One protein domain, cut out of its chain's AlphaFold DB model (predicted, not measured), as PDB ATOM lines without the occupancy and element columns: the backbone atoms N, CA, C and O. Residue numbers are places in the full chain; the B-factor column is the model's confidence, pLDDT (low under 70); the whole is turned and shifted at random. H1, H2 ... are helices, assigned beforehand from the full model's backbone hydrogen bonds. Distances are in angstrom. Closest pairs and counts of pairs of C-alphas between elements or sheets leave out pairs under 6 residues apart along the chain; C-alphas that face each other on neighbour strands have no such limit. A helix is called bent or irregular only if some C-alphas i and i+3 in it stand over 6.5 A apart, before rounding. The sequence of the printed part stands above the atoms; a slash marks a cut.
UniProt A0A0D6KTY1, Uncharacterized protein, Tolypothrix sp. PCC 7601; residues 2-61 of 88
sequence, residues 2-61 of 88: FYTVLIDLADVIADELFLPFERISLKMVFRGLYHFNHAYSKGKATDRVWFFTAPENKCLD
ATOM      1  N   PHE A   2     140.639 131.283 107.285       83.31
ATOM      2  CA  PHE A   2     140.627 130.106 108.185       83.31
ATOM      3  C   PHE A   2     139.666 130.242 109.384       83.31
ATOM      4  O   PHE A   2     138.943 129.312 109.725       83.31
ATOM      5  N   TYR A   3     139.626 131.424 110.006       88.94
ATOM      6  CA  TYR A   3     138.769 131.678 111.168       88.94
ATOM      7  C   TYR A   3     137.272 131.609 110.863       88.94
ATOM      8  O   TYR A   3     136.518 131.215 111.740       88.94
ATOM      9  N   THR A   4     136.841 131.949 109.646       93.38
ATOM     10  CA  THR A   4     135.421 131.893 109.268       93.38
ATOM     11  C   THR A   4     134.934 130.449 109.251       93.38
ATOM     12  O   THR A   4     133.991 130.132 109.954       93.38
ATOM     13  N   VAL A   5     135.691 129.545 108.619       93.06
ATOM     14  CA  VAL A   5     135.391 128.100 108.613       93.06
ATOM     15  C   VAL A   5     135.332 127.521 110.030       93.06
ATOM     16  O   VAL A   5     134.528 126.639 110.319       93.06
ATOM     17  N   LEU A   6     136.201 127.998 110.926       93.50
ATOM     18  CA  LEU A   6     136.208 127.553 112.317       93.50
ATOM     19  C   LEU A   6     134.986 128.067 113.095       93.50
ATOM     20  O   LEU A   6     134.470 127.339 113.938       93.50
ATOM     21  N   ILE A   7     134.549 129.299 112.821       95.31
ATOM     22  CA  ILE A   7     133.336 129.885 113.400       95.31
ATOM     23  C   ILE A   7     132.107 129.128 112.898       95.31
ATOM     24  O   ILE A   7     131.326 128.691 113.730       95.31
ATOM     25  N   ASP A   8     132.003 128.874 111.592       95.31
ATOM     26  CA  ASP A   8     130.891 128.121 110.996       95.31
ATOM     27  C   ASP A   8     130.790 126.713 111.604       95.31
ATOM     28  O   ASP A   8     129.716 126.251 111.975       95.31
ATOM     29  N   LEU A   9     131.925 126.029 111.790       94.81
ATOM     30  CA  LEU A   9     131.951 124.732 112.470       94.81
ATOM     31  C   LEU A   9     131.498 124.834 113.933       94.81
ATOM     32  O   LEU A   9     130.790 123.957 114.419       94.81
ATOM     33  N   ALA A  10     131.952 125.859 114.655       95.19
ATOM     34  CA  ALA A  10     131.579 126.056 116.050       95.19
ATOM     35  C   ALA A  10     130.088 126.396 116.206       95.19
ATOM     36  O   ALA A  10     129.499 125.979 117.198       95.19
ATOM     37  N   ASP A  11     129.499 127.092 115.234       96.06
ATOM     38  CA  ASP A  11     128.066 127.388 115.158       96.06
ATOM     39  C   ASP A  11     127.246 126.105 114.978       96.06
ATOM     40  O   ASP A  11     126.405 125.786 115.811       96.06
ATOM     41  N   VAL A  12     127.618 125.261 114.010       97.00
ATOM     42  CA  VAL A  12     126.959 123.958 113.800       97.00
ATOM     43  C   VAL A  12     127.093 123.038 115.025       97.00
ATOM     44  O   VAL A  12     126.157 122.327 115.380       97.00
ATOM     45  N   ILE A  13     128.243 123.050 115.714       94.94
ATOM     46  CA  ILE A  13     128.419 122.311 116.979       94.94
ATOM     47  C   ILE A  13     127.510 122.874 118.084       94.94
ATOM     48  O   ILE A  13     127.029 122.110 118.921       94.94
ATOM     49  N   ALA A  14     127.302 124.193 118.122       95.94
ATOM     50  CA  ALA A  14     126.425 124.840 119.094       95.94
ATOM     51  C   ALA A  14     124.966 124.408 118.888       95.94
ATOM     52  O   ALA A  14     124.317 124.007 119.858       95.94
ATOM     53  N   ASP A  15     124.511 124.401 117.633       96.00
ATOM     54  CA  ASP A  15     123.175 123.951 117.236       96.00
ATOM     55  C   ASP A  15     122.932 122.487 117.611       96.00
ATOM     56  O   ASP A  15     121.942 122.171 118.270       96.00
ATOM     57  N   GLU A  16     123.874 121.600 117.281       95.06
ATOM     58  CA  GLU A  16     123.776 120.167 117.590       95.06
ATOM     59  C   GLU A  16     123.753 119.896 119.108       95.06
ATOM     60  O   GLU A  16     123.104 118.964 119.586       95.06
ATOM     61  N   LEU A  17     124.446 120.722 119.901       92.56
ATOM     62  CA  LEU A  17     124.442 120.635 121.366       92.56
ATOM     63  C   LEU A  17     123.264 121.368 122.022       92.56
ATOM     64  O   LEU A  17     123.127 121.289 123.246       92.56
ATOM     65  N   PHE A  18     122.435 122.080 121.251       94.38
ATOM     66  CA  PHE A  18     121.386 122.976 121.747       94.38
ATOM     67  C   PHE A  18     121.914 124.002 122.769       94.38
ATOM     68  O   PHE A  18     121.289 124.276 123.799       94.38
ATOM     69  N   LEU A  19     123.100 124.560 122.510       94.12
ATOM     70  CA  LEU A  19     123.754 125.557 123.358       94.12
ATOM     71  C   LEU A  19     123.962 126.864 122.590       94.12
ATOM     72  O   LEU A  19     124.204 126.836 121.391       94.12
ATOM     73  N   PRO A  20     123.950 128.027 123.266       94.12
ATOM     74  CA  PRO A  20     124.297 129.277 122.603       94.12
ATOM     75  C   PRO A  20     125.777 129.278 122.200       94.12
ATOM     76  O   PRO A  20     126.630 128.781 122.945       94.12
ATOM     77  N   PHE A  21     126.098 129.903 121.065       93.19
ATOM     78  CA  PHE A  21     127.458 129.970 120.522       93.19
ATOM     79  C   PHE A  21     128.499 130.473 121.536       93.19
ATOM     80  O   PHE A  21     129.626 129.975 121.570       93.19
ATOM     81  N   GLU A  22     128.146 131.397 122.443       92.88
ATOM     82  CA  GLU A  22     129.106 131.904 123.436       92.88
ATOM     83  C   GLU A  22     129.612 130.818 124.395       92.88
ATOM     84  O   GLU A  22     130.697 130.962 124.978       92.88
ATOM     85  N   ARG A  23     128.858 129.720 124.549       94.25
ATOM     86  CA  ARG A  23     129.250 128.551 125.340       94.25
ATOM     87  C   ARG A  23     130.249 127.661 124.618       94.25
ATOM     88  O   ARG A  23     130.883 126.861 125.296       94.25
ATOM     89  N   ILE A  24     130.460 127.822 123.316       95.00
ATOM     90  CA  ILE A  24     131.454 127.060 122.562       95.00
ATOM     91  C   ILE A  24     132.813 127.770 122.609       95.00
ATOM     92  O   ILE A  24     132.956 128.983 122.434       95.00
ATOM     93  N   SER A  25     133.858 127.008 122.918       94.62
ATOM     94  CA  SER A  25     135.234 127.488 122.978       94.62
ATOM     95  C   SER A  25     135.931 127.265 121.641       94.62
ATOM     96  O   SER A  25     136.412 126.171 121.352       94.62
ATOM     97  N   LEU A  26     136.063 128.329 120.847       94.06
ATOM     98  CA  LEU A  26     136.706 128.277 119.529       94.06
ATOM     99  C   LEU A  26     138.144 127.717 119.585       94.06
ATOM    100  O   LEU A  26     138.565 126.953 118.718       94.06
ATOM    101  N   LYS A  27     138.888 128.034 120.656       94.19
ATOM    102  CA  LYS A  27     140.232 127.492 120.912       94.19
ATOM    103  C   LYS A  27     140.212 125.973 121.097       94.19
ATOM    104  O   LYS A  27     141.122 125.294 120.623       94.19
ATOM    105  N   MET A  28     139.201 125.445 121.785       95.06
ATOM    106  CA  MET A  28     139.077 124.006 122.022       95.06
ATOM    107  C   MET A  28     138.533 123.269 120.802       95.06
ATOM    108  O   MET A  28     139.009 122.173 120.531       95.06
ATOM    109  N   VAL A  29     137.667 123.893 119.994       94.19
ATOM    110  CA  VAL A  29     137.302 123.369 118.664       94.19
ATOM    111  C   VAL A  29     138.559 123.221 117.805       94.19
ATOM    112  O   VAL A  29     138.842 122.132 117.311       94.19
ATOM    113  N   PHE A  30     139.386 124.270 117.712       93.56
ATOM    114  CA  PHE A  30     140.649 124.206 116.971       93.56
ATOM    115  C   PHE A  30     141.593 123.121 117.508       93.56
ATOM    116  O   PHE A  30     142.131 122.332 116.735       93.56
ATOM    117  N   ARG A  31     141.769 123.033 118.834       90.94
ATOM    118  CA  ARG A  31     142.619 122.004 119.453       90.94
ATOM    119  C   ARG A  31     142.069 120.591 119.233       90.94
ATOM    120  O   ARG A  31     142.842 119.666 119.005       90.94
ATOM    121  N   GLY A  32     140.752 120.422 119.246       92.75
ATOM    122  CA  GLY A  32     140.093 119.143 119.001       92.75
ATOM    123  C   GLY A  32     140.168 118.677 117.546       92.75
ATOM    124  O   GLY A  32     140.125 117.472 117.313       92.75
ATOM    125  N   LEU A  33     140.410 119.572 116.576       93.12
ATOM    126  CA  LEU A  33     140.669 119.170 115.185       93.12
ATOM    127  C   LEU A  33     141.898 118.260 115.061       93.12
ATOM    128  O   LEU A  33     141.915 117.383 114.198       93.12
ATOM    129  N   TYR A  34     142.902 118.416 115.932       92.19
ATOM    130  CA  TYR A  34     144.045 117.500 115.992       92.19
ATOM    131  C   TYR A  34     143.604 116.076 116.359       92.19
ATOM    132  O   TYR A  34     143.981 115.105 115.699       92.19
ATOM    133  N   HIS A  35     142.751 115.953 117.379       91.44
ATOM    134  CA  HIS A  35     142.217 114.669 117.829       91.44
ATOM    135  C   HIS A  35     141.275 114.049 116.791       91.44
ATOM    136  O   HIS A  35     141.366 112.848 116.534       91.44
ATOM    137  N   PHE A  36     140.449 114.870 116.137       93.38
ATOM    138  CA  PHE A  36     139.606 114.434 115.030       93.38
ATOM    139  C   PHE A  36     140.443 113.883 113.874       93.38
ATOM    140  O   PHE A  36     140.180 112.781 113.411       93.38
ATOM    141  N   ASN A  37     141.483 114.597 113.434       93.94
ATOM    142  CA  ASN A  37     142.331 114.149 112.326       93.94
ATOM    143  C   ASN A  37     143.008 112.803 112.645       93.94
ATOM    144  O   ASN A  37     143.038 111.890 111.817       93.94
ATOM    145  N   HIS A  38     143.466 112.626 113.886       93.25
ATOM    146  CA  HIS A  38     144.014 111.352 114.341       93.25
ATOM    147  C   HIS A  38     142.978 110.214 114.334       93.25
ATOM    148  O   HIS A  38     143.290 109.098 113.915       93.25
ATOM    149  N   ALA A  39     141.748 110.478 114.786       92.19
ATOM    150  CA  ALA A  39     140.658 109.506 114.769       92.19
ATOM    151  C   ALA A  39     140.213 109.168 113.335       92.19
ATOM    152  O   ALA A  39     140.036 107.993 113.014       92.19
ATOM    153  N   TYR A  40     140.127 110.174 112.467       94.62
ATOM    154  CA  TYR A  40     139.799 110.047 111.049       94.62
ATOM    155  C   TYR A  40     140.827 109.200 110.302       94.62
ATOM    156  O   TYR A  40     140.474 108.241 109.624       94.62
ATOM    157  N   SER A  41     142.116 109.464 110.525       93.56
ATOM    158  CA  SER A  41     143.210 108.685 109.933       93.56
ATOM    159  C   SER A  41     143.199 107.211 110.362       93.56
ATOM    160  O   SER A  41     143.747 106.357 109.674       93.56
ATOM    161  N   LYS A  42     142.572 106.899 111.503       93.31
ATOM    162  CA  LYS A  42     142.384 105.535 112.016       93.31
ATOM    163  C   LYS A  42     141.023 104.928 111.648       93.31
ATOM    164  O   LYS A  42     140.715 103.845 112.137       93.31
ATOM    165  N   GLY A  43     140.200 105.625 110.862       92.81
ATOM    166  CA  GLY A  43     138.843 105.198 110.502       92.81
ATOM    167  C   GLY A  43     137.863 105.159 111.680       92.81
ATOM    168  O   GLY A  43     136.838 104.493 111.600       92.81
ATOM    169  N   LYS A  44     138.183 105.833 112.793       89.75
ATOM    170  CA  LYS A  44     137.369 105.838 114.021       89.75
ATOM    171  C   LYS A  44     136.334 106.959 114.063       89.75
ATOM    172  O   LYS A  44     135.423 106.906 114.877       89.75
ATOM    173  N   ALA A  45     136.506 107.986 113.241       91.12
ATOM    174  CA  ALA A  45     135.587 109.106 113.138       91.12
ATOM    175  C   ALA A  45     135.500 109.535 111.677       91.12
ATOM    176  O   ALA A  45     136.526 109.637 111.011       91.12
ATOM    177  N   THR A  46     134.292 109.806 111.201       90.56
ATOM    178  CA  THR A  46     134.050 110.223 109.811       90.56
ATOM    179  C   THR A  46     133.389 111.589 109.784       90.56
ATOM    180  O   THR A  46     133.806 112.467 109.033       90.56
ATOM    181  N   ASP A  47     132.410 111.785 110.667       92.25
ATOM    182  CA  ASP A  47     131.727 113.055 110.825       92.25
ATOM    183  C   ASP A  47     132.380 113.909 111.918       92.25
ATOM    184  O   ASP A  47     132.685 113.441 113.020       92.25
ATOM    185  N   ARG A  48     132.629 115.176 111.583       90.06
ATOM    186  CA  ARG A  48     133.310 116.113 112.471       90.06
ATOM    187  C   ARG A  48     132.384 116.608 113.575       90.06
ATOM    188  O   ARG A  48     132.824 116.677 114.715       90.06
ATOM    189  N   VAL A  49     131.142 116.949 113.250       92.00
ATOM    190  CA  VAL A  49     130.178 117.494 114.215       92.00
ATOM    191  C   VAL A  49     129.887 116.437 115.275       92.00
ATOM    192  O   VAL A  49     130.101 116.692 116.457       92.00
ATOM    193  N   TRP A  50     129.578 115.214 114.845       91.81
ATOM    194  CA  TRP A  50     129.362 114.060 115.713       91.81
ATOM    195  C   TRP A  50     130.564 113.775 116.618       91.81
ATOM    196  O   TRP A  50     130.401 113.499 117.804       91.81
ATOM    197  N   PHE A  51     131.792 113.903 116.104       93.19
ATOM    198  CA  PHE A  51     132.990 113.734 116.928       93.19
ATOM    199  C   PHE A  51     133.063 114.753 118.075       93.19
ATOM    200  O   PHE A  51     133.460 114.396 119.183       93.19
ATOM    201  N   PHE A  52     132.686 116.009 117.834       92.19
ATOM    202  CA  PHE A  52     132.710 117.056 118.857       92.19
ATOM    203  C   PHE A  52     131.513 116.990 119.819       92.19
ATOM    204  O   PHE A  52     131.647 117.422 120.965       92.19
ATOM    205  N   THR A  53     130.370 116.448 119.395       92.00
ATOM    206  CA  THR A  53     129.158 116.355 120.226       92.00
ATOM    207  C   THR A  53     129.007 115.031 120.970       92.00
ATOM    208  O   THR A  53     128.267 114.961 121.954       92.00
ATOM    209  N   ALA A  54     129.747 113.993 120.570       91.00
ATOM    210  CA  ALA A  54     129.713 112.692 121.221       91.00
ATOM    211  C   ALA A  54     130.061 112.789 122.724       91.00
ATOM    212  O   ALA A  54     131.077 113.384 123.101       91.00
ATOM    213  N   PRO A  55     129.277 112.144 123.611       85.12
ATOM    214  CA  PRO A  55     129.497 112.204 125.058       85.12
ATOM    215  C   PRO A  55     130.838 111.591 125.488       85.12
ATOM    216  O   PRO A  55     131.385 111.977 126.521       85.12
ATOM    217  N   GLU A  56     131.378 110.676 124.687       84.62
ATOM    218  CA  GLU A  56     132.681 110.028 124.871       84.62
ATOM    219  C   GLU A  56     133.851 111.017 124.740       84.62
ATOM    220  O   GLU A  56     134.882 110.854 125.389       84.62
ATOM    221  N   ASN A  57     133.671 112.093 123.965       82.69
ATOM    222  CA  ASN A  57     134.702 113.090 123.673       82.69
ATOM    223  C   ASN A  57     134.584 114.350 124.546       82.69
ATOM    224  O   ASN A  57     135.211 115.373 124.261       82.69
ATOM    225  N   LYS A  58     133.838 114.277 125.659       76.25
ATOM    226  CA  LYS A  58     133.679 115.382 126.624       76.25
ATOM    227  C   LYS A  58     135.001 115.934 127.162       76.25
ATOM    228  O   LYS A  58     135.058 117.112 127.498       76.25
ATOM    229  N   CYS A  59     136.067 115.133 127.179       75.31
ATOM    230  CA  CYS A  59     137.413 115.555 127.586       75.31
ATOM    231  C   CYS A  59     138.021 116.661 126.703       75.31
ATOM    232  O   CYS A  59     139.079 117.190 127.032       75.31
ATOM    233  N   LEU A  60     137.398 116.996 125.569       81.00
ATOM    234  CA  LEU A  60     137.834 118.096 124.712       81.00
ATOM    235  C   LEU A  60     137.455 119.483 125.255       81.00
ATOM    236  O   LEU A  60     137.890 120.466 124.664       81.00
ATOM    237  N   ASP A  61     136.660 119.590 126.330       86.94
ATOM    238  CA  ASP A  61     136.268 120.861 126.973       86.94
ATOM    239  C   ASP A  61     135.777 121.937 125.978       86.94
ATOM    240  O   ASP A  61     136.060 123.132 126.097       86.94
TER     241      ASP A  61
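AT A GLANCE: This is residues 2 to 61 of the 88 residues of an uncharacterized protein of Tolypothrix sp. PCC 7601 (UniProt A0A0D6KTY1). Two long helices make a T, with the start of H2 meeting the middle of H1 at about a right angle, and the short helix H3 fills the angle between them, touching both. The short, irregular H4 follows near H3 and H2, away from H1. The printed part has 60 residues with four named helices, in the order H1, H2, H3, H4, and no named strand; its class is all helix. It is compact, with a radius of gyration of the C-alphas of 10.9 A, and spans 31 by 26 by 17 A.

HOW THE PARTS SIT: H1, residues 2 to 16, touches H2, residues 26 to 41, about perpendicular at 86 degrees. H1 touches H2 with residues 6 to 10 alone, and H2 touches H1 with residues 26 to 30 alone; the closest C-alphas of the two, those of Ala 10 and Leu 26, are 6.6 A apart. H3, residues 48 to 53, touches H1 at a steep tilt of 49 degrees, the same way, with the closest C-alphas, of Ile 13 and Val 49, 5.8 A apart. H3 also touches H2, through residues 29 to 36 of H2, at a steep tilt of 61 degrees, opposite ways; the closest C-alphas, of Phe 36 and Phe 51, are 6.9 A apart. The helix packing is mostly crossed. H4, residues 55 to 60, is close to H2 but not clearly touching, with the closest C-alphas, of Gly 32 and Leu 60, 6.2 A apart. H1 and H4 are apart. Every O i to N i+4 pair is within hydrogen-bond range in H1 and H3, against 10 of 12 in H2 and 0 of 2 in H4, where 2 of 3 O i to N i+3 pairs are.

IN THESE COORDINATES: H1 begins at C-alpha 2 (140.627, 130.106, 108.185) and is 21.7 A long. H2 is 22.8 A long, with a kink of 28 degrees near residue 35. H3 is 8.8 A long. H4 is 10.2 A long and irregular, C-alphas 56 and 59 being 7.8 A apart; it ends at C-alpha 60 (137.834, 118.096, 124.712).

THE WHOLE: The two C-alphas farthest apart, of Pro 20 and Lys 42, are 31.7 A apart. The printed part has no cut. The links from H1 to H2 and from H2 to H3 are short, and that from H3 to H4 is tight. The mean pLDDT of the printed part is 91.8, and no printed residue is under 70.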